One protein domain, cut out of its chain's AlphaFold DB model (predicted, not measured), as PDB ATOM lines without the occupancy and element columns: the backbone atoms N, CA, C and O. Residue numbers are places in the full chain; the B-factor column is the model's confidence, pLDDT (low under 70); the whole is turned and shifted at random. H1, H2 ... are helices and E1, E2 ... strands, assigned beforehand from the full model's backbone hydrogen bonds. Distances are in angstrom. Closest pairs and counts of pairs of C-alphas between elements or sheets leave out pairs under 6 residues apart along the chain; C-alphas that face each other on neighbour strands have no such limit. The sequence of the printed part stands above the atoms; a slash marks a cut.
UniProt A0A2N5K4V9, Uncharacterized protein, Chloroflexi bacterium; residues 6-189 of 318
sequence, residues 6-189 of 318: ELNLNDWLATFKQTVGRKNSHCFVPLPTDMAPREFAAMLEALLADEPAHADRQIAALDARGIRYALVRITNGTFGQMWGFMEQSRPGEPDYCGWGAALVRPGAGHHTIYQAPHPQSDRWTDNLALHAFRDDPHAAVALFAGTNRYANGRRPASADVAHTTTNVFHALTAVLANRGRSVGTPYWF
ATOM      1  N   GLU A   6      11.935 -44.260 -21.895       95.75
ATOM      2  CA  GLU A   6      12.189 -45.545 -22.542       95.75
ATOM      3  C   GLU A   6      12.532 -45.329 -24.008       95.75
ATOM      4  O   GLU A   6      11.720 -44.813 -24.773       95.75
ATOM      5  N   LEU A   7      13.747 -45.705 -24.402       96.50
ATOM      6  CA  LEU A   7      14.257 -45.488 -25.754       96.50
ATOM      7  C   LEU A   7      14.934 -46.761 -26.255       96.50
ATOM      8  O   LEU A   7      15.579 -47.470 -25.489       96.50
ATOM      9  N   ASN A   8      14.847 -47.055 -27.549       95.56
ATOM     10  CA  ASN A   8      15.826 -47.965 -28.145       95.56
ATOM     11  C   ASN A   8      17.154 -47.208 -28.380       95.56
ATOM     12  O   ASN A   8      17.195 -45.977 -28.338       95.56
ATOM     13  N   LEU A   9      18.254 -47.919 -28.645       94.12
ATOM     14  CA  LEU A   9      19.573 -47.295 -28.845       94.12
ATOM     15  C   LEU A   9      19.615 -46.265 -29.990       94.12
ATOM     16  O   LEU A   9      20.332 -45.270 -29.885       94.12
ATOM     17  N   ASN A  10      18.865 -46.485 -31.074       93.38
ATOM     18  CA  ASN A  10      18.838 -45.553 -32.204       93.38
ATOM     19  C   ASN A  10      18.105 -44.261 -31.831       93.38
ATOM     20  O   ASN A  10      18.593 -43.175 -32.141       93.38
ATOM     21  N   ASP A  11      16.981 -44.377 -31.121       96.31
ATOM     22  CA  ASP A  11      16.201 -43.235 -30.642       96.31
ATOM     23  C   ASP A  11      16.969 -42.458 -29.573       96.31
ATOM     24  O   ASP A  11      16.973 -41.226 -29.591       96.31
ATOM     25  N   TRP A  12      17.698 -43.157 -28.696       97.00
ATOM     26  CA  TRP A  12      18.618 -42.527 -27.751       97.00
ATOM     27  C   TRP A  12      19.675 -41.696 -28.479       97.00
ATOM     28  O   TRP A  12      19.836 -40.517 -28.175       97.00
ATOM     29  N   LEU A  13      20.342 -42.259 -29.493       96.31
ATOM     30  CA  LEU A  13      21.360 -41.530 -30.249       96.31
ATOM     31  C   LEU A  13      20.768 -40.337 -31.010       96.31
ATOM     32  O   LEU A  13      21.370 -39.264 -31.046       96.31
ATOM     33  N   ALA A  14      19.597 -40.514 -31.625       96.25
ATOM     34  CA  ALA A  14      18.892 -39.445 -32.323       96.25
ATOM     35  C   ALA A  14      18.488 -38.311 -31.369       96.25
ATOM     36  O   ALA A  14      18.588 -37.141 -31.740       96.25
ATOM     37  N   THR A  15      18.079 -38.651 -30.146       96.31
ATOM     38  CA  THR A  15      17.729 -37.688 -29.096       96.31
ATOM     39  C   THR A  15      18.971 -36.970 -28.583       96.31
ATOM     40  O   THR A  15      19.018 -35.744 -28.609       96.31
ATOM     41  N   PHE A  16      20.023 -37.713 -28.235       97.00
ATOM     42  CA  PHE A  16      21.307 -37.162 -27.812       97.00
ATOM     43  C   PHE A  16      21.878 -36.184 -28.847       97.00
ATOM     44  O   PHE A  16      22.270 -35.073 -28.510       97.00
ATOM     45  N   LYS A  17      21.861 -36.520 -30.143       95.50
ATOM     46  CA  LYS A  17      22.371 -35.613 -31.189       95.50
ATOM     47  C   LYS A  17      21.624 -34.272 -31.256       95.50
ATOM     48  O   LYS A  17      22.206 -33.303 -31.741       95.50
ATOM     49  N   GLN A  18      20.372 -34.193 -30.793       94.56
ATOM     50  CA  GLN A  18      19.622 -32.931 -30.721       94.56
ATOM     51  C   GLN A  18      20.073 -32.043 -29.556       94.56
ATOM     52  O   GLN A  18      19.863 -30.832 -29.610       94.56
ATOM     53  N   THR A  19      20.711 -32.623 -28.540       94.69
ATOM     54  CA  THR A  19      21.218 -31.895 -27.376       94.69
ATOM     55  C   THR A  19      22.675 -31.476 -27.557       94.69
ATOM     56  O   THR A  19      23.170 -30.670 -26.789       94.69
ATOM     57  N   VAL A  20      23.373 -31.917 -28.614       96.31
ATOM     58  CA  VAL A  20      24.786 -31.558 -28.809       96.31
ATOM     59  C   VAL A  20      24.970 -30.130 -29.344       96.31
ATOM     60  O   VAL A  20      24.671 -29.822 -30.503       96.31
ATOM     61  N   GLY A  21      25.571 -29.263 -28.528       95.56
ATOM     62  CA  GLY A  21      25.886 -27.876 -28.880       95.56
ATOM     63  C   GLY A  21      26.880 -27.737 -30.037       95.56
ATOM     64  O   GLY A  21      27.865 -28.469 -30.158       95.56
ATOM     65  N   ARG A  22      26.639 -26.755 -30.914       95.62
ATOM     66  CA  ARG A  22      27.447 -26.515 -32.123       95.62
ATOM     67  C   ARG A  22      28.713 -25.709 -31.826       95.62
ATOM     68  O   ARG A  22      28.845 -25.073 -30.786       95.62
ATOM     69  N   LYS A  23      29.650 -25.687 -32.775       95.75
ATOM     70  CA  LYS A  23      30.800 -24.766 -32.761       95.75
ATOM     71  C   LYS A  23      30.335 -23.304 -32.637       95.75
ATOM     72  O   LYS A  23      29.414 -22.921 -33.350       95.75
ATOM     73  N   ASN A  24      31.023 -22.503 -31.815       95.00
ATOM     74  CA  ASN A  24      30.743 -21.077 -31.574       95.00
ATOM     75  C   ASN A  24      29.299 -20.775 -31.117       95.00
ATOM     76  O   ASN A  24      28.757 -19.718 -31.416       95.00
ATOM     77  N   SER A  25      28.656 -21.717 -30.435       94.44
ATOM     78  CA  SER A  25      27.322 -21.527 -29.856       94.44
ATOM     79  C   SER A  25      27.352 -20.791 -28.516       94.44
ATOM     80  O   SER A  25      26.308 -20.343 -28.065       94.44
ATOM     81  N   HIS A  26      28.523 -20.695 -27.878       93.56
ATOM     82  CA  HIS A  26      28.719 -20.103 -26.550       93.56
ATOM     83  C   HIS A  26      27.869 -20.747 -25.438       93.56
ATOM     84  O   HIS A  26      27.648 -20.139 -24.400       93.56
ATOM     85  N   CYS A  27      27.399 -21.979 -25.661       93.00
ATOM     86  CA  CYS A  27      26.445 -22.665 -24.788       93.00
ATOM     87  C   CYS A  27      27.091 -23.662 -23.813       93.00
ATOM     88  O   CYS A  27      26.386 -24.275 -23.024       93.00
ATOM     89  N   PHE A  28      28.412 -23.865 -23.869       95.69
ATOM     90  CA  PHE A  28      29.070 -24.752 -22.912       95.69
ATOM     91  C   PHE A  28      29.313 -24.007 -21.600       95.69
ATOM     92  O   PHE A  28      29.997 -22.982 -21.579       95.69
ATOM     93  N   VAL A  29      28.823 -24.560 -20.500       94.50
ATOM     94  CA  VAL A  29      29.063 -24.033 -19.155       94.50
ATOM     95  C   VAL A  29      30.155 -24.884 -18.505       94.50
ATOM     96  O   VAL A  29      29.988 -26.095 -18.408       94.50
ATOM     97  N   PRO A  30      31.299 -24.333 -18.064       93.31
ATOM     98  CA  PRO A  30      32.269 -25.108 -17.294       93.31
ATOM     99  C   PRO A  30      31.628 -25.683 -16.027       93.31
ATOM    100  O   PRO A  30      30.949 -24.959 -15.302       93.31
ATOM    101  N   LEU A  31      31.856 -26.969 -15.755       90.75
ATOM    102  CA  LEU A  31      31.321 -27.630 -14.566       90.75
ATOM    103  C   LEU A  31      31.899 -26.968 -13.302       90.75
ATOM    104  O   LEU A  31      33.127 -26.980 -13.138       90.75
ATOM    105  N   PRO A  32      31.059 -26.411 -12.411       82.38
ATOM    106  CA  PRO A  32      31.512 -25.862 -11.140       82.38
ATOM    107  C   PRO A  32      32.144 -26.941 -10.252       82.38
ATOM    108  O   PRO A  32      31.754 -28.108 -10.291       82.38
ATOM    109  N   THR A  33      33.133 -26.567  -9.441       69.81
ATOM    110  CA  THR A  33      33.900 -27.506  -8.601       69.81
ATOM    111  C   THR A  33      33.196 -27.913  -7.304       69.81
ATOM    112  O   THR A  33      33.729 -28.733  -6.561       69.81
ATOM    113  N   ASP A  34      32.043 -27.333  -6.984       66.75
ATOM    114  CA  ASP A  34      31.403 -27.446  -5.673       66.75
ATOM    115  C   ASP A  34      30.596 -28.747  -5.504       66.75
ATOM    116  O   ASP A  34      30.923 -29.594  -4.662       66.75
ATOM    117  N   MET A  35      29.532 -28.896  -6.291       61.59
ATOM    118  CA  MET A  35      28.444 -29.836  -6.024       61.59
ATOM    119  C   MET A  35      28.177 -30.721  -7.227       61.59
ATOM    120  O   MET A  35      28.431 -31.906  -7.096       61.59
ATOM    121  N   ALA A  36      27.848 -30.162  -8.401       71.62
ATOM    122  CA  ALA A  36      27.424 -30.924  -9.585       71.62
ATOM    123  C   ALA A  36      28.268 -32.183  -9.917       71.62
ATOM    124  O   ALA A  36      27.682 -33.216 -10.249       71.62
ATOM    125  N   PRO A  37      29.615 -32.187  -9.792       83.31
ATOM    126  CA  PRO A  37      30.403 -33.413  -9.947       83.31
ATOM    127  C   PRO A  37      29.960 -34.585  -9.046       83.31
ATOM    128  O   PRO A  37      30.080 -35.740  -9.451       83.31
ATOM    129  N   ARG A  38      29.457 -34.307  -7.836       89.94
ATOM    130  CA  ARG A  38      29.005 -35.296  -6.847       89.94
ATOM    131  C   ARG A  38      27.681 -35.935  -7.237       89.94
ATOM    132  O   ARG A  38      27.587 -37.154  -7.142       89.94
ATOM    133  N   GLU A  39      26.688 -35.169  -7.688       93.81
ATOM    134  CA  GLU A  39      25.405 -35.739  -8.123       93.81
ATOM    135  C   GLU A  39      25.597 -36.615  -9.369       93.81
ATOM    136  O   GLU A  39      25.062 -37.721  -9.424       93.81
ATOM    137  N   PHE A  40      26.438 -36.197 -10.326       95.62
ATOM    138  CA  PHE A  40      26.797 -37.043 -11.474       95.62
ATOM    139  C   PHE A  40      27.540 -38.316 -11.058       95.62
ATOM    140  O   PHE A  40      27.257 -39.389 -11.593       95.62
ATOM    141  N   ALA A  41      28.463 -38.222 -10.096       95.12
ATOM    142  CA  ALA A  41      29.155 -39.385  -9.548       95.12
ATOM    143  C   ALA A  41      28.177 -40.355  -8.870       95.12
ATOM    144  O   ALA A  41      28.151 -41.533  -9.211       95.12
ATOM    145  N   ALA A  42      27.333 -39.857  -7.963       95.88
ATOM    146  CA  ALA A  42      26.341 -40.658  -7.252       95.88
ATOM    147  C   ALA A  42      25.319 -41.288  -8.210       95.88
ATOM    148  O   ALA A  42      24.932 -42.439  -8.028       95.88
ATOM    149  N   MET A  43      24.917 -40.560  -9.255       97.00
ATOM    150  CA  MET A  43      24.042 -41.079 -10.299       97.00
ATOM    151  C   MET A  43      24.709 -42.224 -11.063       97.00
ATOM    152  O   MET A  43      24.098 -43.275 -11.233       97.00
ATOM    153  N   LEU A  44      25.962 -42.058 -11.499       97.75
ATOM    154  CA  LEU A  44      26.695 -43.114 -12.197       97.75
ATOM    155  C   LEU A  44      26.873 -44.362 -11.317       97.75
ATOM    156  O   LEU A  44      26.632 -45.473 -11.783       97.75
ATOM    157  N   GLU A  45      27.255 -44.182 -10.053       96.75
ATOM    158  CA  GLU A  45      27.423 -45.276  -9.088       96.75
ATOM    159  C   GLU A  45      26.110 -46.034  -8.849       96.75
ATOM    160  O   GLU A  45      26.091 -47.264  -8.892       96.75
ATOM    161  N   ALA A  46      24.997 -45.309  -8.688       97.12
ATOM    162  CA  ALA A  46      23.667 -45.898  -8.577       97.12
ATOM    163  C   ALA A  46      23.305 -46.740  -9.810       97.12
ATOM    164  O   ALA A  46      22.828 -47.864  -9.671       97.12
ATOM    165  N   LEU A  47      23.567 -46.243 -11.022       97.38
ATOM    166  CA  LEU A  47      23.283 -46.998 -12.246       97.38
ATOM    167  C   LEU A  47      24.193 -48.219 -12.420       97.38
ATOM    168  O   LEU A  47      23.736 -49.239 -12.926       97.38
ATOM    169  N   LEU A  48      25.453 -48.152 -11.984       96.62
ATOM    170  CA  LEU A  48      26.360 -49.306 -11.977       96.62
ATOM    171  C   LEU A  48      25.916 -50.390 -10.981       96.62
ATOM    172  O   LEU A  48      26.185 -51.572 -11.211       96.62
ATOM    173  N   ALA A  49      25.240 -49.989  -9.900       95.38
ATOM    174  CA  ALA A  49      24.658 -50.864  -8.882       95.38
ATOM    175  C   ALA A  49      23.233 -51.357  -9.212       95.38
ATOM    176  O   ALA A  49      22.651 -52.078  -8.411       95.38
ATOM    177  N   ASP A  50      22.686 -50.996 -10.380       95.75
ATOM    178  CA  ASP A  50      21.295 -51.273 -10.773       95.75
ATOM    179  C   ASP A  50      20.244 -50.667  -9.819       95.75
ATOM    180  O   ASP A  50      19.188 -51.240  -9.560       95.75
ATOM    181  N   GLU A  51      20.519 -49.467  -9.302       96.25
ATOM    182  CA  GLU A  51      19.633 -48.705  -8.415       96.25
ATOM    183  C   GLU A  51      19.036 -47.467  -9.124       96.25
ATOM    184  O   GLU A  51      19.318 -46.323  -8.742       96.25
ATOM    185  N   PRO A  52      18.165 -47.621 -10.143       95.50
ATOM    186  CA  PRO A  52      17.621 -46.486 -10.898       95.50
ATOM    187  C   PRO A  52      16.816 -45.514 -10.021       95.50
ATOM    188  O   PRO A  52      16.803 -44.314 -10.277       95.50
ATOM    189  N   ALA A  53      16.202 -45.992  -8.932       95.50
ATOM    190  CA  ALA A  53      15.512 -45.135  -7.967       95.50
ATOM    191  C   ALA A  53      16.471 -44.212  -7.190       95.50
ATOM    192  O   ALA A  53      16.071 -43.138  -6.746       95.50
ATOM    193  N   HIS A  54      17.730 -44.616  -6.999       96.31
ATOM    194  CA  HIS A  54      18.754 -43.743  -6.435       96.31
ATOM    195  C   HIS A  54      19.212 -42.728  -7.482       96.31
ATOM    196  O   HIS A  54      19.248 -41.536  -7.184       96.31
ATOM    197  N   ALA A  55      19.452 -43.160  -8.719       96.88
ATOM    198  CA  ALA A  55      19.762 -42.247  -9.815       96.88
ATOM    199  C   ALA A  55      18.677 -41.163 -10.003       96.88
ATOM    200  O   ALA A  55      19.018 -39.989 -10.124       96.88
ATOM    201  N   ASP A  56      17.387 -41.513  -9.909       95.56
ATOM    202  CA  ASP A  56      16.261 -40.561  -9.965       95.56
ATOM    203  C   ASP A  56      16.344 -39.471  -8.879       95.56
ATOM    204  O   ASP A  56      16.067 -38.301  -9.136       95.56
ATOM    205  N   ARG A  57      16.806 -39.811  -7.666       95.12
ATOM    206  CA  ARG A  57      17.021 -38.811  -6.602       95.12
ATOM    207  C   ARG A  57      18.122 -37.814  -6.958       95.12
ATOM    208  O   ARG A  57      18.005 -36.644  -6.605       95.12
ATOM    209  N   GLN A  58      19.168 -38.262  -7.655       95.56
ATOM    210  CA  GLN A  58      20.252 -37.383  -8.100       95.56
ATOM    211  C   GLN A  58      19.796 -36.471  -9.245       95.56
ATOM    212  O   GLN A  58      20.135 -35.290  -9.248       95.56
ATOM    213  N   ILE A  59      18.949 -36.971 -10.153       94.75
ATOM    214  CA  ILE A  59      18.282 -36.137 -11.166       94.75
ATOM    215  C   ILE A  59      17.435 -35.051 -10.497       94.75
ATOM    216  O   ILE A  59      17.587 -33.879 -10.824       94.75
ATOM    217  N   ALA A  60      16.610 -35.402  -9.506       94.06
ATOM    218  CA  ALA A  60      15.798 -34.421  -8.785       94.06
ATOM    219  C   ALA A  60      16.651 -33.349  -8.069       94.06
ATOM    220  O   ALA A  60      16.257 -32.183  -8.000       94.06
ATOM    221  N   ALA A  61      17.830 -33.723  -7.557       93.19
ATOM    222  CA  ALA A  61      18.777 -32.785  -6.953       93.19
ATOM    223  C   ALA A  61      19.408 -31.830  -7.987       93.19
ATOM    224  O   ALA A  61      19.568 -30.641  -7.702       93.19
ATOM    225  N   LEU A  62      19.720 -32.324  -9.191       92.50
ATOM    226  CA  LEU A  62      20.165 -31.503 -10.323       92.50
ATOM    227  C   LEU A  62      19.046 -30.559 -10.799       92.50
ATOM    228  O   LEU A  62      19.282 -29.360 -10.968       92.50
ATOM    229  N   ASP A  63      17.815 -31.059 -10.913       92.94
ATOM    230  CA  ASP A  63      16.637 -30.282 -11.311       92.94
ATOM    231  C   ASP A  63      16.357 -29.116 -10.356       92.94
ATOM    232  O   ASP A  63      16.063 -28.005 -10.801       92.94
ATOM    233  N   ALA A  64      16.500 -29.331  -9.044       92.31
ATOM    234  CA  ALA A  64      16.356 -28.284  -8.029       92.31
ATOM    235  C   ALA A  64      17.380 -27.139  -8.186       92.31
ATOM    236  O   ALA A  64      17.207 -26.065  -7.611       92.31
ATOM    237  N   ARG A  65      18.440 -27.363  -8.973       89.25
ATOM    238  CA  ARG A  65      19.494 -26.398  -9.308       89.25
ATOM    239  C   ARG A  65      19.389 -25.870 -10.744       89.25
ATOM    240  O   ARG A  65      20.297 -25.177 -11.189       89.25
ATOM    241  N   GLY A  66      18.310 -26.193 -11.458       90.44
ATOM    242  CA  GLY A  66      18.114 -25.796 -12.854       90.44
ATOM    243  C   GLY A  66      18.934 -26.608 -13.859       90.44
ATOM    244  O   GLY A  66      19.075 -26.184 -14.998       90.44
ATOM    245  N   ILE A  67      19.481 -27.765 -13.468       91.44
ATOM    246  CA  ILE A  67      20.238 -28.650 -14.364       91.44
ATOM    247  C   ILE A  67      19.316 -29.788 -14.805       91.44
ATOM    248  O   ILE A  67      19.024 -30.696 -14.028       91.44
ATOM    249  N   ARG A  68      18.855 -29.745 -16.059       93.12
ATOM    250  CA  ARG A  68      17.827 -30.661 -16.578       93.12
ATOM    251  C   ARG A  68      18.432 -31.904 -17.212       93.12
ATOM    252  O   ARG A  68      19.005 -31.840 -18.301       93.12
ATOM    253  N   TYR A  69      18.263 -33.049 -16.562       95.31
ATOM    254  CA  TYR A  69      18.682 -34.352 -17.073       95.31
ATOM    255  C   TYR A  69      17.530 -35.357 -17.036       95.31
ATOM    256  O   TYR A  69      16.683 -35.328 -16.153       95.31
ATOM    257  N   ALA A  70      17.528 -36.284 -17.988       95.31
ATOM    258  CA  ALA A  70      16.628 -37.425 -18.007       95.31
ATOM    259  C   ALA A  70      17.372 -38.685 -17.589       95.31
ATOM    260  O   ALA A  70      18.472 -38.934 -18.086       95.31
ATOM    261  N   LEU A  71      16.719 -39.523 -16.787       97.12
ATOM    262  CA  LEU A  71      17.075 -40.931 -16.658       97.12
ATOM    263  C   LEU A  71      16.469 -41.709 -17.836       97.12
ATOM    264  O   LEU A  71      15.296 -41.538 -18.170       97.12
ATOM    265  N   VAL A  72      17.269 -42.558 -18.474       96.75
ATOM    266  CA  VAL A  72      16.896 -43.335 -19.660       96.75
ATOM    267  C   VAL A  72      17.008 -44.825 -19.368       96.75
ATOM    268  O   VAL A  72      18.001 -45.280 -18.801       96.75
ATOM    269  N   ARG A  73      16.019 -45.592 -19.828       96.75
ATOM    270  CA  ARG A  73      16.043 -47.052 -19.912       96.75
ATOM    271  C   ARG A  73      16.118 -47.471 -21.372       96.75
ATOM    272  O   ARG A  73      15.245 -47.113 -22.163       96.75
ATOM    273  N   ILE A  74      17.141 -48.240 -21.729       96.88
ATOM    274  CA  ILE A  74      17.273 -48.760 -23.088       96.88
ATOM    275  C   ILE A  74      16.477 -50.059 -23.224       96.88
ATOM    276  O   ILE A  74      16.692 -51.009 -22.475       96.88
ATOM    277  N   THR A  75      15.554 -50.102 -24.185       93.00
ATOM    278  CA  THR A  75      14.586 -51.205 -24.332       93.00
ATOM    279  C   THR A  75      15.091 -52.370 -25.179       93.00
ATOM    280  O   THR A  75      14.566 -53.474 -25.072       93.00
ATOM    281  N   ASN A  76      16.118 -52.151 -26.003       88.75
ATOM    282  CA  ASN A  76      16.687 -53.149 -26.912       88.75
ATOM    283  C   ASN A  76      18.162 -53.463 -26.607       88.75
ATOM    284  O   ASN A  76      18.960 -53.681 -27.520       88.75
ATOM    285  N   GLY A  77      18.534 -53.449 -25.326       78.62
ATOM    286  CA  GLY A  77      19.876 -53.818 -24.892       78.62
ATOM    287  C   GLY A  77      20.196 -55.281 -25.214       78.62
ATOM    288  O   GLY A  77      19.440 -56.180 -24.862       78.62
ATOM    289  N   THR A  78      21.325 -55.530 -25.879       80.25
ATOM    290  CA  THR A  78      21.753 -56.888 -26.270       80.25
ATOM    291  C   THR A  78      22.253 -57.716 -25.085       80.25
ATOM    292  O   THR A  78      22.045 -58.923 -25.039       80.25
ATOM    293  N   PHE A  79      22.893 -57.065 -24.113       82.94
ATOM    294  CA  PHE A  79      23.584 -57.715 -22.995       82.94
ATOM    295  C   PHE A  79      22.936 -57.377 -21.647       82.94
ATOM    296  O   PHE A  79      23.612 -57.019 -20.687       82.94
ATOM    297  N   GLY A  80      21.606 -57.467 -21.592       83.12
ATOM    298  CA  GLY A  80      20.821 -57.210 -20.387       83.12
ATOM    299  C   GLY A  80      20.370 -55.758 -20.239       83.12
ATOM    300  O   GLY A  80      20.283 -55.006 -21.214       83.12
ATOM    301  N   GLN A  81      20.039 -55.390 -18.999       90.19
ATOM    302  CA  GLN A  81      19.530 -54.066 -18.659       90.19
ATOM    303  C   GLN A  81      20.571 -52.992 -18.995       90.19
ATOM    304  O   GLN A  81      21.765 -53.151 -18.755       90.19
ATOM    305  N   MET A  82      20.110 -51.884 -19.564       95.50
ATOM    306  CA  MET A  82      20.940 -50.731 -19.880       95.50
ATOM    307  C   MET A  82      20.219 -49.471 -19.424       95.50
ATOM    308  O   MET A  82      19.053 -49.240 -19.759       95.50
ATOM    309  N   TRP A  83      20.926 -48.674 -18.641       97.31
ATOM    310  CA  TRP A  83      20.482 -47.378 -18.162       97.31
ATOM    311  C   TRP A  83      21.292 -46.282 -18.838       97.31
ATOM    312  O   TRP A  83      22.299 -46.533 -19.498       97.31
ATOM    313  N   GLY A  84      20.881 -45.043 -18.660       97.12
ATOM    314  CA  GLY A  84      21.676 -43.903 -19.062       97.12
ATOM    315  C   GLY A  84      21.108 -42.626 -18.504       97.12
ATOM    316  O   GLY A  84      20.001 -42.602 -17.983       97.12
ATOM    317  N   PHE A  85      21.854 -41.548 -18.647       97.50
ATOM    318  CA  PHE A  85      21.335 -40.218 -18.397       97.50
ATOM    319  C   PHE A  85      21.789 -39.285 -19.502       97.50
ATOM    320  O   PHE A  85      22.884 -39.430 -20.053       97.50
ATOM    321  N   MET A  86      20.936 -38.332 -19.849       96.19
ATOM    322  CA  MET A  86      21.232 -37.344 -20.878       96.19
ATOM    323  C   MET A  86      20.623 -36.003 -20.515       96.19
ATOM    324  O   MET A  86      19.534 -35.943 -19.946       96.19
ATOM    325  N   GLU A  87      21.334 -34.942 -20.860       94.88
ATOM    326  CA  GLU A  87      20.834 -33.580 -20.745       94.88
ATOM    327  C   GLU A  87      19.530 -33.436 -21.543       94.88
ATOM    328  O   GLU A  87      19.445 -33.916 -22.673       94.88
ATOM    329  N   GLN A  88      18.499 -32.837 -20.945       93.62
ATOM    330  CA  GLN A  88      17.204 -32.619 -21.605       93.62
ATOM    331  C   GLN A  88      17.147 -31.280 -22.322       93.62
ATOM    332  O   GLN A  88      16.506 -31.173 -23.373       93.62
ATOM    333  N   SER A  89      17.806 -30.274 -21.750       93.00
ATOM    334  CA  SER A  89      17.871 -28.953 -22.346       93.00
ATOM    335  C   SER A  89      18.592 -29.002 -23.687       93.00
ATOM    336  O   SER A  89      19.479 -29.829 -23.927       93.00
ATOM    337  N   ARG A  90      18.205 -28.099 -24.584       93.75
ATOM    338  CA  ARG A  90      18.771 -27.992 -25.932       93.75
ATOM    339  C   ARG A  90      19.677 -26.771 -26.060       93.75
ATOM    340  O   ARG A  90      19.460 -25.770 -25.378       93.75
ATOM    341  N   PRO A  91      20.655 -26.793 -26.984       92.50
ATOM    342  CA  PRO A  91      21.510 -25.640 -27.228       92.50
ATOM    343  C   PRO A  91      20.693 -24.371 -27.515       92.50
ATOM    344  O   PRO A  91      19.944 -24.322 -28.491       92.50
ATOM    345  N   GLY A  92      20.880 -23.342 -26.685       89.62
ATOM    346  CA  GLY A  92      20.155 -22.068 -26.761       89.62
ATOM    347  C   GLY A  92      19.047 -21.902 -25.716       89.62
ATOM    348  O   GLY A  92      18.544 -20.793 -25.556       89.62
ATOM    349  N   GLU A  93      18.690 -22.960 -24.990       93.12
ATOM    350  CA  GLU A  93      17.794 -22.866 -23.836       93.12
ATOM    351  C   GLU A  93      18.546 -22.351 -22.591       93.12
ATOM    352  O   GLU A  93      19.741 -22.623 -22.456       93.12
ATOM    353  N   PRO A  94      17.876 -21.629 -21.669       88.44
ATOM    354  CA  PRO A  94      18.525 -21.044 -20.488       88.44
ATOM    355  C   PRO A  94      19.219 -22.055 -19.566       88.44
ATOM    356  O   PRO A  94      20.257 -21.742 -18.993       88.44
ATOM    357  N   ASP A  95      18.660 -23.262 -19.463       89.88
ATOM    358  CA  ASP A  95      19.111 -24.319 -18.545       89.88
ATOM    359  C   ASP A  95      20.163 -25.253 -19.187       89.88
ATOM    360  O   ASP A  95      20.608 -26.230 -18.582       89.88
ATOM    361  N   TYR A  96      20.572 -24.976 -20.430       94.12
ATOM    362  CA  TYR A  96      21.533 -25.794 -21.163       94.12
ATOM    363  C   TYR A  96      22.979 -25.535 -20.717       94.12
ATOM    364  O   TYR A  96      23.474 -24.408 -20.757       94.12
ATOM    365  N   CYS A  97      23.687 -26.607 -20.374       94.31
ATOM    366  CA  CYS A  97      25.074 -26.612 -19.914       94.31
ATOM    367  C   CYS A  97      26.039 -27.293 -20.900       94.31
ATOM    368  O   CYS A  97      27.238 -26.991 -20.906       94.31
ATOM    369  N   GLY A  98      25.550 -28.211 -21.736       95.38
ATOM    370  CA  GLY A  98      26.358 -28.921 -22.726       95.38
ATOM    371  C   GLY A  98      27.286 -29.974 -22.127       95.38
ATOM    372  O   GLY A  98      28.401 -30.194 -22.611       95.38
ATOM    373  N   TRP A  99      26.835 -30.625 -21.063       95.81
ATOM    374  CA  TRP A  99      27.607 -31.596 -20.289       95.81
ATOM    375  C   TRP A  99      27.497 -33.023 -20.820       95.81
ATOM    376  O   TRP A  99      28.366 -33.849 -20.533       95.81
ATOM    377  N   GLY A 100      26.520 -33.287 -21.689       96.38
ATOM    378  CA  GLY A 100      26.451 -34.512 -22.478       96.38
ATOM    379  C   GLY A 100      25.691 -35.637 -21.796       96.38
ATOM    380  O   GLY A 100      24.702 -35.395 -21.104       96.38
ATOM    381  N   ALA A 101      26.111 -36.875 -22.050       98.06
ATOM    382  CA  ALA A 101      25.338 -38.059 -21.696       98.06
ATOM    383  C   ALA A 101      26.219 -39.270 -21.371       98.06
ATOM    384  O   ALA A 101      27.391 -39.338 -21.760       98.06
ATOM    385  N   ALA A 102      25.616 -40.252 -20.705       98.44
ATOM    386  CA  ALA A 102      26.209 -41.559 -20.470       98.44
ATOM    387  C   ALA A 102      25.193 -42.688 -20.679       98.44
ATOM    388  O   ALA A 102      24.008 -42.530 -20.386       98.44
ATOM    389  N   LEU A 103      25.683 -43.841 -21.131       98.44
ATOM    390  CA  LEU A 103      24.992 -45.131 -21.054       98.44
ATOM    391  C   LEU A 103      25.752 -46.038 -20.093       98.44
ATOM    392  O   LEU A 103      26.979 -45.994 -20.058       98.44
ATOM    393  N   VAL A 104      25.033 -46.851 -19.330       98.31
ATOM    394  CA  VAL A 104      25.561 -47.676 -18.243       98.31
ATOM    395  C   VAL A 104      24.951 -49.069 -18.321       98.31
ATOM    396  O   VAL A 104      23.733 -49.224 -18.430       98.31
ATOM    397  N   ARG A 105      25.803 -50.089 -18.234       96.75
ATOM    398  CA  ARG A 105      25.405 -51.479 -18.042       96.75
ATOM    399  C   ARG A 105      25.756 -51.898 -16.608       96.75
ATOM    400  O   ARG A 105      26.946 -51.958 -16.283       96.75
ATOM    401  N   PRO A 106      24.763 -52.167 -15.745       95.38
ATOM    402  CA  PRO A 106      25.009 -52.567 -14.365       95.38
ATOM    403  C   PRO A 106      25.715 -53.922 -14.284       95.38
ATOM    404  O   PRO A 106      25.602 -54.746 -15.192       95.38
ATOM    405  N   GLY A 107      26.410 -54.176 -13.174       87.06
ATOM    406  CA  GLY A 107      26.991 -55.488 -12.860       87.06
ATOM    407  C   GLY A 107      28.523 -55.540 -12.844       87.06
ATOM    408  O   GLY A 107      29.216 -54.728 -13.451       87.06
ATOM    409  N   ALA A 108      29.059 -56.524 -12.115       77.81
ATOM    410  CA  ALA A 108      30.482 -56.621 -11.767       77.81
ATOM    411  C   ALA A 108      31.392 -57.217 -12.865       77.81
ATOM    412  O   ALA A 108      32.609 -57.210 -12.710       77.81
ATOM    413  N   GLY A 109      30.828 -57.738 -13.962       83.81
ATOM    414  CA  GLY A 109      31.584 -58.358 -15.064       83.81
ATOM    415  C   GLY A 109      31.979 -57.404 -16.196       83.81
ATOM    416  O   GLY A 109      32.650 -57.818 -17.141       83.81
ATOM    417  N   HIS A 110      31.549 -56.143 -16.121       94.06
ATOM    418  CA  HIS A 110      31.812 -55.138 -17.143       94.06
ATOM    419  C   HIS A 110      33.011 -54.277 -16.744       94.06
ATOM    420  O   HIS A 110      33.043 -53.716 -15.648       94.06
ATOM    421  N   HIS A 111      33.991 -54.153 -17.637       95.94
ATOM    422  CA  HIS A 111      35.270 -53.490 -17.370       95.94
ATOM    423  C   HIS A 111      35.753 -52.585 -18.520       95.94
ATOM    424  O   HIS A 111      36.785 -51.934 -18.369       95.94
ATOM    425  N   THR A 112      34.995 -52.438 -19.615       98.31
ATOM    426  CA  THR A 112      35.339 -51.515 -20.715       98.31
ATOM    427  C   THR A 112      34.526 -50.221 -20.656       98.31
ATOM    428  O   THR A 112      33.300 -50.238 -20.535       98.31
ATOM    429  N   ILE A 113      35.198 -49.080 -20.793       98.69
ATOM    430  CA  ILE A 113      34.602 -47.745 -20.882       98.69
ATOM    431  C   ILE A 113      34.884 -47.177 -22.268       98.69
ATOM    432  O   ILE A 113      36.042 -46.958 -22.628       98.69
ATOM    433  N   TYR A 114      33.833 -46.891 -23.030       98.81
ATOM    434  CA  TYR A 114      33.942 -46.241 -24.334       98.81
ATOM    435  C   TYR A 114      33.689 -44.743 -24.216       98.81
ATOM    436  O   TYR A 114      32.804 -44.293 -23.492       98.81
ATOM    437  N   GLN A 115      34.479 -43.945 -24.922       98.81
ATOM    438  CA  GLN A 115      34.490 -42.499 -24.758       98.81
ATOM    439  C   GLN A 115      34.482 -41.795 -26.118       98.81
ATOM    440  O   GLN A 115      35.381 -42.000 -26.931       98.81
ATOM    441  N   ALA A 116      33.493 -40.927 -26.341       98.50
ATOM    442  CA  ALA A 116      33.405 -40.021 -27.487       98.50
ATOM    443  C   ALA A 116      33.508 -38.564 -26.996       98.50
ATOM    444  O   ALA A 116      32.493 -37.942 -26.663       98.50
ATOM    445  N   PRO A 117      34.723 -37.997 -26.918       98.00
ATOM    446  CA  PRO A 117      34.943 -36.666 -26.356       98.00
ATOM    447  C   PRO A 117      34.518 -35.538 -27.301       98.00
ATOM    448  O   PRO A 117      34.313 -34.418 -26.848       98.00
ATOM    449  N   HIS A 118      34.369 -35.788 -28.610       96.69
ATOM    450  CA  HIS A 118      33.973 -34.740 -29.559       96.69
ATOM    451  C   HIS A 118      32.920 -35.178 -30.598       96.69
ATOM    452  O   HIS A 118      33.175 -35.027 -31.794       96.69
ATOM    453  N   PRO A 119      31.713 -35.626 -30.206       92.12
ATOM    454  CA  PRO A 119      30.690 -36.144 -31.129       92.12
ATOM    455  C   PRO A 119      30.441 -35.294 -32.389       92.12
ATOM    456  O   PRO A 119      30.324 -35.818 -33.497       92.12
ATOM    457  N   GLN A 120      30.411 -33.959 -32.248       91.88
ATOM    458  CA  GLN A 120      30.145 -33.047 -33.370       91.88
ATOM    459  C   GLN A 120      31.399 -32.629 -34.152       91.88
ATOM    460  O   GLN A 120      31.317 -32.375 -35.356       91.88
ATOM    461  N   SER A 121      32.552 -32.502 -33.483       92.88
ATOM    462  CA  SER A 121      33.811 -32.125 -34.149       92.88
ATOM    463  C   SER A 121      34.415 -33.315 -34.884       92.88
ATOM    464  O   SER A 121      34.859 -33.190 -36.022       92.88
ATOM    465  N   ASP A 122      34.343 -34.477 -34.247       95.56
ATOM    466  CA  ASP A 122      34.842 -35.747 -34.729       95.56
ATOM    467  C   ASP A 122      33.639 -36.541 -35.226       95.56
ATOM    468  O   ASP A 122      33.233 -37.523 -34.609       95.56
ATOM    469  N   ARG A 123      33.060 -36.096 -36.350       94.00
ATOM    470  CA  ARG A 123      31.823 -36.677 -36.899       94.00
ATOM    471  C   ARG A 123      31.843 -38.211 -36.861       94.00
ATOM    472  O   ARG A 123      32.838 -38.828 -37.254       94.00
ATOM    473  N   TRP A 124      30.729 -38.778 -36.406       96.06
ATOM    474  CA  TRP A 124      30.466 -40.214 -36.269       96.06
ATOM    475  C   TRP A 124      31.194 -40.929 -35.125       96.06
ATOM    476  O   TRP A 124      30.959 -42.115 -34.935       96.06
ATOM    477  N   THR A 125      32.038 -40.263 -34.329       96.94
ATOM    478  CA  THR A 125      32.666 -40.919 -33.158       96.94
ATOM    479  C   THR A 125      31.664 -41.311 -32.074       96.94
ATOM    480  O   THR A 125      31.877 -42.301 -31.384       96.94
ATOM    481  N   ASP A 126      30.541 -40.605 -31.971       97.00
ATOM    482  CA  ASP A 126      29.397 -40.991 -31.144       97.00
ATOM    483  C   ASP A 126      28.739 -42.287 -31.626       97.00
ATOM    484  O   ASP A 126      28.506 -43.189 -30.828       97.00
ATOM    485  N   ASN A 127      28.513 -42.427 -32.936       97.25
ATOM    486  CA  ASN A 127      28.051 -43.687 -33.522       97.25
ATOM    487  C   ASN A 127      29.028 -44.832 -33.218       97.25
ATOM    488  O   ASN A 127      28.599 -45.921 -32.855       97.25
ATOM    489  N   LEU A 128      30.335 -44.577 -33.329       98.00
ATOM    490  CA  LEU A 128      31.362 -45.578 -33.046       98.00
ATOM    491  C   LEU A 128      31.387 -45.998 -31.578       98.00
ATOM    492  O   LEU A 128      31.385 -47.193 -31.306       98.00
ATOM    493  N   ALA A 129      31.372 -45.048 -30.641       98.25
ATOM    494  CA  ALA A 129      31.354 -45.360 -29.213       98.25
ATOM    495  C   ALA A 129      30.068 -46.093 -28.809       98.25
ATOM    496  O   ALA A 129      30.128 -47.038 -28.026       98.25
ATOM    497  N   LEU A 130      28.921 -45.717 -29.387       97.50
ATOM    498  CA  LEU A 130      27.657 -46.413 -29.158       97.50
ATOM    499  C   LEU A 130      27.685 -47.848 -29.691       97.50
ATOM    500  O   LEU A 130      27.253 -48.760 -28.994       97.50
ATOM    501  N   HIS A 131      28.179 -48.062 -30.913       97.19
ATOM    502  CA  HIS A 131      28.274 -49.402 -31.493       97.19
ATOM    503  C   HIS A 131      29.280 -50.271 -30.737       97.19
ATOM    504  O   HIS A 131      28.974 -51.418 -30.441       97.19
ATOM    505  N   ALA A 132      30.427 -49.711 -30.345       97.88
ATOM    506  CA  ALA A 132      31.403 -50.412 -29.520       97.88
ATOM    507  C   ALA A 132      30.796 -50.838 -28.172       97.88
ATOM    508  O   ALA A 132      30.885 -52.001 -27.800       97.88
ATOM    509  N   PHE A 133      30.083 -49.933 -27.493       97.62
ATOM    510  CA  PHE A 133      29.362 -50.248 -26.257       97.62
ATOM    511  C   PHE A 133      28.272 -51.308 -26.455       97.62
ATOM    512  O   PHE A 133      28.133 -52.211 -25.632       97.62
ATOM    513  N   ARG A 134      27.497 -51.213 -27.542       95.69
ATOM    514  CA  ARG A 134      26.438 -52.176 -27.874       95.69
ATOM    515  C   ARG A 134      27.001 -53.574 -28.118       95.69
ATOM    516  O   ARG A 134      26.390 -54.528 -27.657       95.69
ATOM    517  N   ASP A 135      28.117 -53.678 -28.837       95.88
ATOM    518  CA  ASP A 135      28.644 -54.941 -29.372       95.88
ATOM    519  C   ASP A 135      29.700 -55.608 -28.474       95.88
ATOM    520  O   ASP A 135      30.078 -56.758 -28.723       95.88
ATOM    521  N   ASP A 136      30.186 -54.910 -27.444       96.75
ATOM    522  CA  ASP A 136      31.088 -55.453 -26.428       96.75
ATOM    523  C   ASP A 136      30.295 -55.940 -25.198       96.75
ATOM    524  O   ASP A 136      29.725 -55.114 -24.473       96.75
ATOM    525  N   PRO A 137      30.265 -57.257 -24.908       95.00
ATOM    526  CA  PRO A 137      29.607 -57.794 -23.716       95.00
ATOM    527  C   PRO A 137      30.256 -57.318 -22.409       95.00
ATOM    528  O   PRO A 137      29.587 -57.316 -21.380       95.00
ATOM    529  N   HIS A 138      31.503 -56.844 -22.437       96.19
ATOM    530  CA  HIS A 138      32.225 -56.338 -21.270       96.19
ATOM    531  C   HIS A 138      32.119 -54.815 -21.086       96.19
ATOM    532  O   HIS A 138      32.685 -54.271 -20.135       96.19
ATOM    533  N   ALA A 139      31.377 -54.112 -21.946       97.62
ATOM    534  CA  ALA A 139      31.186 -52.672 -21.830       97.62
ATOM    535  C   ALA A 139      30.357 -52.292 -20.594       97.62
ATOM    536  O   ALA A 139      29.199 -52.685 -20.462       97.62
ATOM    537  N   ALA A 140      30.947 -51.488 -19.710       97.44
ATOM    538  CA  ALA A 140      30.302 -50.977 -18.504       97.44
ATOM    539  C   ALA A 140      29.644 -49.622 -18.753       97.44
ATOM    540  O   ALA A 140      28.515 -49.393 -18.329       97.44
ATOM    541  N   VAL A 141      30.341 -48.713 -19.440       98.56
ATOM    542  CA  VAL A 141      29.871 -47.337 -19.644       98.56
ATOM    543  C   VAL A 141      30.270 -46.827 -21.022       98.56
ATOM    544  O   VAL A 141      31.372 -47.095 -21.498       98.56
ATOM    545  N   ALA A 142      29.398 -46.033 -21.637       98.69
ATOM    546  CA  ALA A 142      29.749 -45.164 -22.753       98.69
ATOM    547  C   ALA A 142      29.539 -43.697 -22.361       98.69
ATOM    548  O   ALA A 142      28.447 -43.339 -21.925       98.69
ATOM    549  N   LEU A 143      30.565 -42.856 -22.507       98.75
ATOM    550  CA  LEU A 143      30.524 -41.422 -22.198       98.75
ATOM    551  C   LEU A 143      30.576 -40.583 -23.475       98.75
ATOM    552  O   LEU A 143      31.426 -40.807 -24.343       98.75
ATOM    553  N   PHE A 144      29.721 -39.565 -23.553       98.69
ATOM    554  CA  PHE A 144      29.590 -38.698 -24.721       98.69
ATOM    555  C   PHE A 144      29.599 -37.229 -24.302       98.69
ATOM    556  O   PHE A 144      28.811 -36.813 -23.453       98.69
ATOM    557  N   ALA A 145      30.471 -36.425 -24.908       97.94
ATOM    558  CA  ALA A 145      30.504 -34.989 -24.640       97.94
ATOM    559  C   ALA A 145      29.289 -34.264 -25.238       97.94
ATOM    560  O   ALA A 145      28.878 -34.552 -26.361       97.94
ATOM    561  N   GLY A 146      28.757 -33.273 -24.519       97.06
ATOM    562  CA  GLY A 146      27.541 -32.553 -24.913       97.06
ATOM    563  C   GLY A 146      27.744 -31.435 -25.927       97.06
ATOM    564  O   GLY A 146      26.778 -30.827 -26.363       97.06
ATOM    565  N   THR A 147      28.970 -31.118 -26.339       96.75
ATOM    566  CA  THR A 147      29.210 -29.996 -27.260       96.75
ATOM    567  C   THR A 147      30.338 -30.252 -28.243       96.75
ATOM    568  O   THR A 147      31.214 -31.089 -28.038       96.75
ATOM    569  N   ASN A 148      30.375 -29.454 -29.310       96.69
ATOM    570  CA  ASN A 148      31.590 -29.245 -30.086       96.69
ATOM    571  C   ASN A 148      32.736 -28.772 -29.184       96.69
ATOM    572  O   ASN A 148      32.545 -27.867 -28.373       96.69
ATOM    573  N   ARG A 149      33.956 -29.261 -29.429       96.12
ATOM    574  CA  ARG A 149      35.154 -28.854 -28.672       96.12
ATOM    575  C   ARG A 149      35.450 -27.345 -28.709       96.12
ATOM    576  O   ARG A 149      36.167 -26.817 -27.871       96.12
ATOM    577  N   TYR A 150      34.898 -26.640 -29.698       96.50
ATOM    578  CA  TYR A 150      34.996 -25.192 -29.867       96.50
ATOM    579  C   TYR A 150      33.641 -24.491 -29.686       96.50
ATOM    580  O   TYR A 150      33.384 -23.479 -30.343       96.50
ATOM    581  N   ALA A 151      32.740 -25.017 -28.850       96.50
ATOM    582  CA  ALA A 151      31.456 -24.367 -28.569       96.50
ATOM    583  C   ALA A 151      31.639 -22.938 -28.036       96.50
ATOM    584  O   ALA A 151      30.964 -22.033 -28.512       96.50
ATOM    585  N   ASN A 152      32.640 -22.715 -27.182       95.69
ATOM    586  CA  ASN A 152      32.997 -21.397 -26.643       95.69
ATOM    587  C   ASN A 152      34.168 -20.729 -27.391       95.69
ATOM    588  O   ASN A 152      34.869 -19.881 -26.847       95.69
ATOM    589  N   GLY A 153      34.409 -21.124 -28.643       93.56
ATOM    590  CA  GLY A 153      35.543 -20.657 -29.436       93.56
ATOM    591  C   GLY A 153      36.806 -21.508 -29.262       93.56
ATOM    592  O   GLY A 153      36.816 -22.552 -28.615       93.56
ATOM    593  N   ARG A 154      37.892 -21.093 -29.928       90.19
ATOM    594  CA  ARG A 154      39.161 -21.850 -29.970       90.19
ATOM    595  C   ARG A 154      40.107 -21.544 -28.813       90.19
ATOM    596  O   ARG A 154      41.032 -22.319 -28.581       90.19
ATOM    597  N   ARG A 155      39.950 -20.388 -28.164       87.06
ATOM    598  CA  ARG A 155      40.850 -19.897 -27.114       87.06
ATOM    599  C   ARG A 155      40.069 -19.033 -26.106       87.06
ATOM    600  O   ARG A 155      39.628 -17.962 -26.508       87.06
ATOM    601  N   PRO A 156      39.937 -19.472 -24.839       81.06
ATOM    602  CA  PRO A 156      40.213 -20.837 -24.379       81.06
ATOM    603  C   PRO A 156      39.225 -21.834 -25.015       81.06
ATOM    604  O   PRO A 156      38.049 -21.528 -25.174       81.06
ATOM    605  N   ALA A 157      39.689 -23.034 -25.378       87.00
ATOM    606  CA  ALA A 157      38.814 -24.117 -25.837       87.00
ATOM    607  C   ALA A 157      38.148 -24.803 -24.629       87.00
ATOM    608  O   ALA A 157      38.405 -25.967 -24.347       87.00
ATOM    609  N   SER A 158      37.346 -24.058 -23.860       91.75
ATOM    610  CA  SER A 158      36.790 -24.532 -22.581       91.75
ATOM    611  C   SER A 158      35.884 -25.762 -22.722       91.75
ATOM    612  O   SER A 158      35.833 -26.583 -21.810       91.75
ATOM    613  N   ALA A 159      35.252 -25.916 -23.887       95.25
ATOM    614  CA  ALA A 159      34.398 -27.043 -24.256       95.25
ATOM    615  C   ALA A 159      35.162 -28.275 -24.793       95.25
ATOM    616  O   ALA A 159      34.546 -29.288 -25.126       95.25
ATOM    617  N   ASP A 160      36.491 -28.207 -24.930       97.06
ATOM    618  CA  ASP A 160      37.317 -29.350 -25.328       97.06
ATOM    619  C   ASP A 160      37.552 -30.252 -24.107       97.06
ATOM    620  O   ASP A 160      38.515 -30.086 -23.355       97.06
ATOM    621  N   VAL A 161      36.633 -31.197 -23.887       96.75
ATOM    622  CA  VAL A 161      36.636 -32.066 -22.698       96.75
ATOM    623  C   VAL A 161      37.859 -32.981 -22.607       96.75
ATOM    624  O   VAL A 161      38.181 -33.471 -21.523       96.75
ATOM    625  N   ALA A 162      38.566 -33.192 -23.723       96.38
ATOM    626  CA  ALA A 162      39.822 -33.934 -23.761       96.38
ATOM    627  C   ALA A 162      41.023 -33.094 -23.285       96.38
ATOM    628  O   ALA A 162      42.107 -33.638 -23.067       96.38
ATOM    629  N   HIS A 163      40.851 -31.780 -23.100       95.31
ATOM    630  CA  HIS A 163      41.910 -30.845 -22.709       95.31
ATOM    631  C   HIS A 163      41.554 -29.963 -21.501       95.31
ATOM    632  O   HIS A 163      42.363 -29.116 -21.114       95.31
ATOM    633  N   THR A 164      40.389 -30.159 -20.879       94.69
ATOM    634  CA  THR A 164      39.963 -29.438 -19.668       94.69
ATOM    635  C   THR A 164      39.459 -30.394 -18.588       94.69
ATOM    636  O   THR A 164      39.031 -31.510 -18.874       94.69
ATOM    637  N   THR A 165      39.517 -29.964 -17.328       94.25
ATOM    638  CA  THR A 165      39.056 -30.754 -16.170       94.25
ATOM    639  C   THR A 165      37.683 -30.318 -15.653       94.25
ATOM    640  O   THR A 165      37.029 -31.067 -14.935       94.25
ATOM    641  N   THR A 166      37.218 -29.127 -16.032       93.25
ATOM    642  CA  THR A 166      35.954 -28.521 -15.582       93.25
ATOM    643  C   THR A 166      34.781 -28.973 -16.454       93.25
ATOM    644  O   THR A 166      34.123 -28.161 -17.108       93.25
ATOM    645  N   ASN A 167      34.561 -30.284 -16.540       94.56
ATOM    646  CA  ASN A 167      33.477 -30.883 -17.317       94.56
ATOM    647  C   ASN A 167      33.054 -32.242 -16.728       94.56
ATOM    648  O   ASN A 167      33.850 -32.928 -16.082       94.56
ATOM    649  N   VAL A 168      31.803 -32.643 -16.981       95.81
ATOM    650  CA  VAL A 168      31.234 -33.903 -16.465       95.81
ATOM    651  C   VAL A 168      31.974 -35.122 -17.019       95.81
ATOM    652  O   VAL A 168      32.220 -36.076 -16.292       95.81
ATOM    653  N   PHE A 169      32.423 -35.074 -18.274       97.50
ATOM    654  CA  PHE A 169      33.155 -36.168 -18.916       97.50
ATOM    655  C   PHE A 169      34.442 -36.549 -18.158       97.50
ATOM    656  O   PHE A 169      34.717 -37.728 -17.917       97.50
ATOM    657  N   HIS A 170      35.222 -35.554 -17.728       96.94
ATOM    658  CA  HIS A 170      36.415 -35.735 -16.909       96.94
ATOM    659  C   HIS A 170      36.065 -36.213 -15.497       96.94
ATOM    660  O   HIS A 170      36.677 -37.168 -15.020       96.94
ATOM    661  N   ALA A 171      35.055 -35.610 -14.861       96.56
ATOM    662  CA  ALA A 171      34.606 -36.008 -13.527       96.56
ATOM    663  C   ALA A 171      34.180 -37.487 -13.484       96.56
ATOM    664  O   ALA A 171      34.662 -38.245 -12.645       96.56
ATOM    665  N   LEU A 172      33.360 -37.933 -14.440       97.69
ATOM    666  CA  LEU A 172      32.924 -39.330 -14.537       97.69
ATOM    667  C   LEU A 172      34.079 -40.282 -14.865       97.69
ATOM    668  O   LEU A 172      34.130 -41.390 -14.334       97.69
ATOM    669  N   THR A 173      35.049 -39.852 -15.682       98.31
ATOM    670  CA  THR A 173      36.279 -40.633 -15.908       98.31
ATOM    671  C   THR A 173      37.032 -40.859 -14.592       98.31
ATOM    672  O   THR A 173      37.481 -41.973 -14.329       98.31
ATOM    673  N   ALA A 174      37.141 -39.833 -13.742       97.25
ATOM    674  CA  ALA A 174      37.793 -39.942 -12.437       97.25
ATOM    675  C   ALA A 174      37.035 -40.854 -11.466       97.25
ATOM    676  O   ALA A 174      37.672 -41.628 -10.751       97.25
ATOM    677  N   VAL A 175      35.699 -40.807 -11.463       97.06
ATOM    678  CA  VAL A 175      34.856 -41.724 -10.676       97.06
ATOM    679  C   VAL A 175      35.129 -43.168 -11.082       97.06
ATOM    680  O   VAL A 175      35.500 -43.979 -10.240       97.06
ATOM    681  N   LEU A 176      35.060 -43.474 -12.380       97.88
ATOM    682  CA  LEU A 176      35.289 -44.823 -12.902       97.88
ATOM    683  C   LEU A 176      36.703 -45.330 -12.609       97.88
ATOM    684  O   LEU A 176      36.875 -46.462 -12.159       97.88
ATOM    685  N   ALA A 177      37.719 -44.489 -12.815       97.25
ATOM    686  CA  ALA A 177      39.104 -44.860 -12.552       97.25
ATOM    687  C   ALA A 177      39.323 -45.197 -11.070       97.25
ATOM    688  O   ALA A 177      39.945 -46.211 -10.749       97.25
ATOM    689  N   ASN A 178      38.775 -44.387 -10.159       96.38
ATOM    690  CA  ASN A 178      38.877 -44.650  -8.726       96.38
ATOM    691  C   ASN A 178      38.037 -45.853  -8.293       96.38
ATOM    692  O   ASN A 178      38.533 -46.661  -7.516       96.38
ATOM    693  N   ARG A 179      36.826 -46.030  -8.833       94.62
ATOM    694  CA  ARG A 179      35.995 -47.215  -8.578       94.62
ATOM    695  C   ARG A 179      36.751 -48.494  -8.917       94.62
ATOM    696  O   ARG A 179      36.859 -49.368  -8.063       94.62
ATOM    697  N   GLY A 180      37.332 -48.573 -10.118       93.44
ATOM    698  CA  GLY A 180      38.107 -49.736 -10.557       93.44
ATOM    699  C   GLY A 180      39.292 -50.048  -9.634       93.44
ATOM    700  O   GLY A 180      39.534 -51.205  -9.301       93.44
ATOM    701  N   ARG A 181      39.992 -49.017  -9.138       93.12
ATOM    702  CA  ARG A 181      41.068 -49.190  -8.139       93.12
ATOM    703  C   ARG A 181      40.538 -49.706  -6.809       93.12
ATOM    704  O   ARG A 181      41.120 -50.630  -6.252       93.12
ATOM    705  N   SER A 182      39.450 -49.123  -6.315       92.25
ATOM    706  CA  SER A 182      38.856 -49.480  -5.025       92.25
ATOM    707  C   SER A 182      38.360 -50.924  -4.988       92.25
ATOM    708  O   SER A 182      38.475 -51.572  -3.953       92.25
ATOM    709  N   VAL A 183      37.848 -51.447  -6.107       90.00
ATOM    710  CA  VAL A 183      37.382 -52.843  -6.210       90.00
ATOM    711  C   VAL A 183      38.467 -53.823  -6.675       90.00
ATOM    712  O   VAL A 183      38.196 -55.012  -6.802       90.00
ATOM    713  N   GLY A 184      39.690 -53.347  -6.937       89.62
ATOM    714  CA  GLY A 184      40.830 -54.173  -7.353       89.62
ATOM    715  C   GLY A 184      40.841 -54.594  -8.829       89.62
ATOM    716  O   GLY A 184      41.779 -55.266  -9.254       89.62
ATOM    717  N   THR A 185      39.857 -54.159  -9.616       91.56
ATOM    718  CA  THR A 185      39.710 -54.476 -11.043       91.56
ATOM    719  C   THR A 185      39.571 -53.168 -11.824       91.56
ATOM    720  O   THR A 185      38.469 -52.618 -11.902       91.56
ATOM    721  N   PRO A 186      40.669 -52.612 -12.372       94.94
ATOM    722  CA  PRO A 186      40.603 -51.380 -13.146       94.94
ATOM    723  C   PRO A 186      39.727 -51.531 -14.392       94.94
ATOM    724  O   PRO A 186      39.460 -52.634 -14.860       94.94
ATOM    725  N   TYR A 187      39.326 -50.399 -14.959       97.00
ATOM    726  CA  TYR A 187      38.625 -50.365 -16.237       97.00
ATOM    727  C   TYR A 187      39.600 -50.120 -17.394       97.00
ATOM    728  O   TYR A 187      40.578 -49.377 -17.244       97.00
ATOM    729  N   TRP A 188      39.293 -50.678 -18.564       97.75
ATOM    730  CA  TRP A 188      39.830 -50.216 -19.840       97.75
ATOM    731  C   TRP A 188      39.123 -48.930 -20.265       97.75
ATOM    732  O   TRP A 188      37.898 -48.855 -20.243       97.75
ATOM    733  N   PHE A 189      39.878 -47.924 -20.699       98.25
ATOM    734  CA  PHE A 189      39.343 -46.656 -21.195       98.25
ATOM    735  C   PHE A 189      39.679 -46.505 -22.674       98.25
ATOM    736  O   PHE A 189      40.812 -46.182 -23.027       98.25
TER     737      PHE A 189
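What this domain is: This is residues 6 to 189 of the 318 residues of an uncharacterized protein of Chloroflexi bacterium (UniProt A0A2N5K4V9). A twisted sheet of five strands forms the core, sandwiched between helices that run along its strands: H2, H3 and H5 cover one face, H1 and H4 the other, in three layers. Three long stretches with no named element, residues 20 to 35, 88 to 100 and 145 to 167, gather beyond one end of the strands. The printed part has 184 residues, with five named helices and five named strands in the order H1 H2 H3 E1 E2 E3 E4 H4 E5 H5; the mixed sheet runs E1 E2 E3 E5 E4. The class is mixed, helices and strands, with under half of the residues in named elements. The whole is compact and rounded, with a radius of gyration of the C-alphas of 15.0 A and spans of 41 by 33 by 31 A.

Where its parts are: The strands are E1, residues 69 to 74, 15.7 A; E2, 82 to 87, 17.2 A; E3, 101 to 104, 10.2 A; E4, 112 to 116, 13.5 A; and E5, 139 to 144, 14.4 A. The helices are H1, residues 9 to 19, 15.6 A; H2, 36 to 48, 18.6 A; H3, 52 to 63, 16.2 A; H4, 125 to 135, 15.1 A; and H5, 168 to 182, 20.8 A. C-alpha 9 is at (19.573, -47.295, -28.845) and C-alpha 182 at (38.856, -49.480, -5.025).

How they stand to each other: E1, E2 and E3 form a meander, each strand the antiparallel neighbour of the one before, with N 72 and O 84 at 2.8 A and N 104 and O 83 at 2.8 A. E3 and E5 are antiparallel, with N 103 and O 142 at 2.9 A. E5 and E4 are parallel, with N 140 and O 112 at 2.8 A; E4, H4 and E5 make a strand-helix-strand unit, two parallel neighbours with a helix between, and its crossover is right-handed. H4 is over E5 and E4 at a height over the sheet of 8.1 A. On the same face, H1 is close to H4 but not clearly touching: their closest C-alphas, Leu 13 and Asn 127, are 7.8 A apart. On the opposite face H2 and H3 form a helical hairpin; their closest C-alphas, Met 43 and Ala 55, are 4.5 A apart. H2 touches H5 at a steep tilt of 52 degrees, closest at the C-alphas of Pro 37 and Ala 171, 6.1 A. Every O i to N i+4 pair is within hydrogen-bond range in H2, H4 and H5, against 5 of 7 in H1 and 7 of 8 in H3.

The domain as a whole: The C-alphas of Gly 80 and Arg 155, the two farthest apart, are 42.9 A apart. The printed part has no cut. The links H1 to H2, E2 to E3 and E5 to H5 are long. Mean pLDDT of the printed part is 94.0, and residues 33 to 35 are under 70.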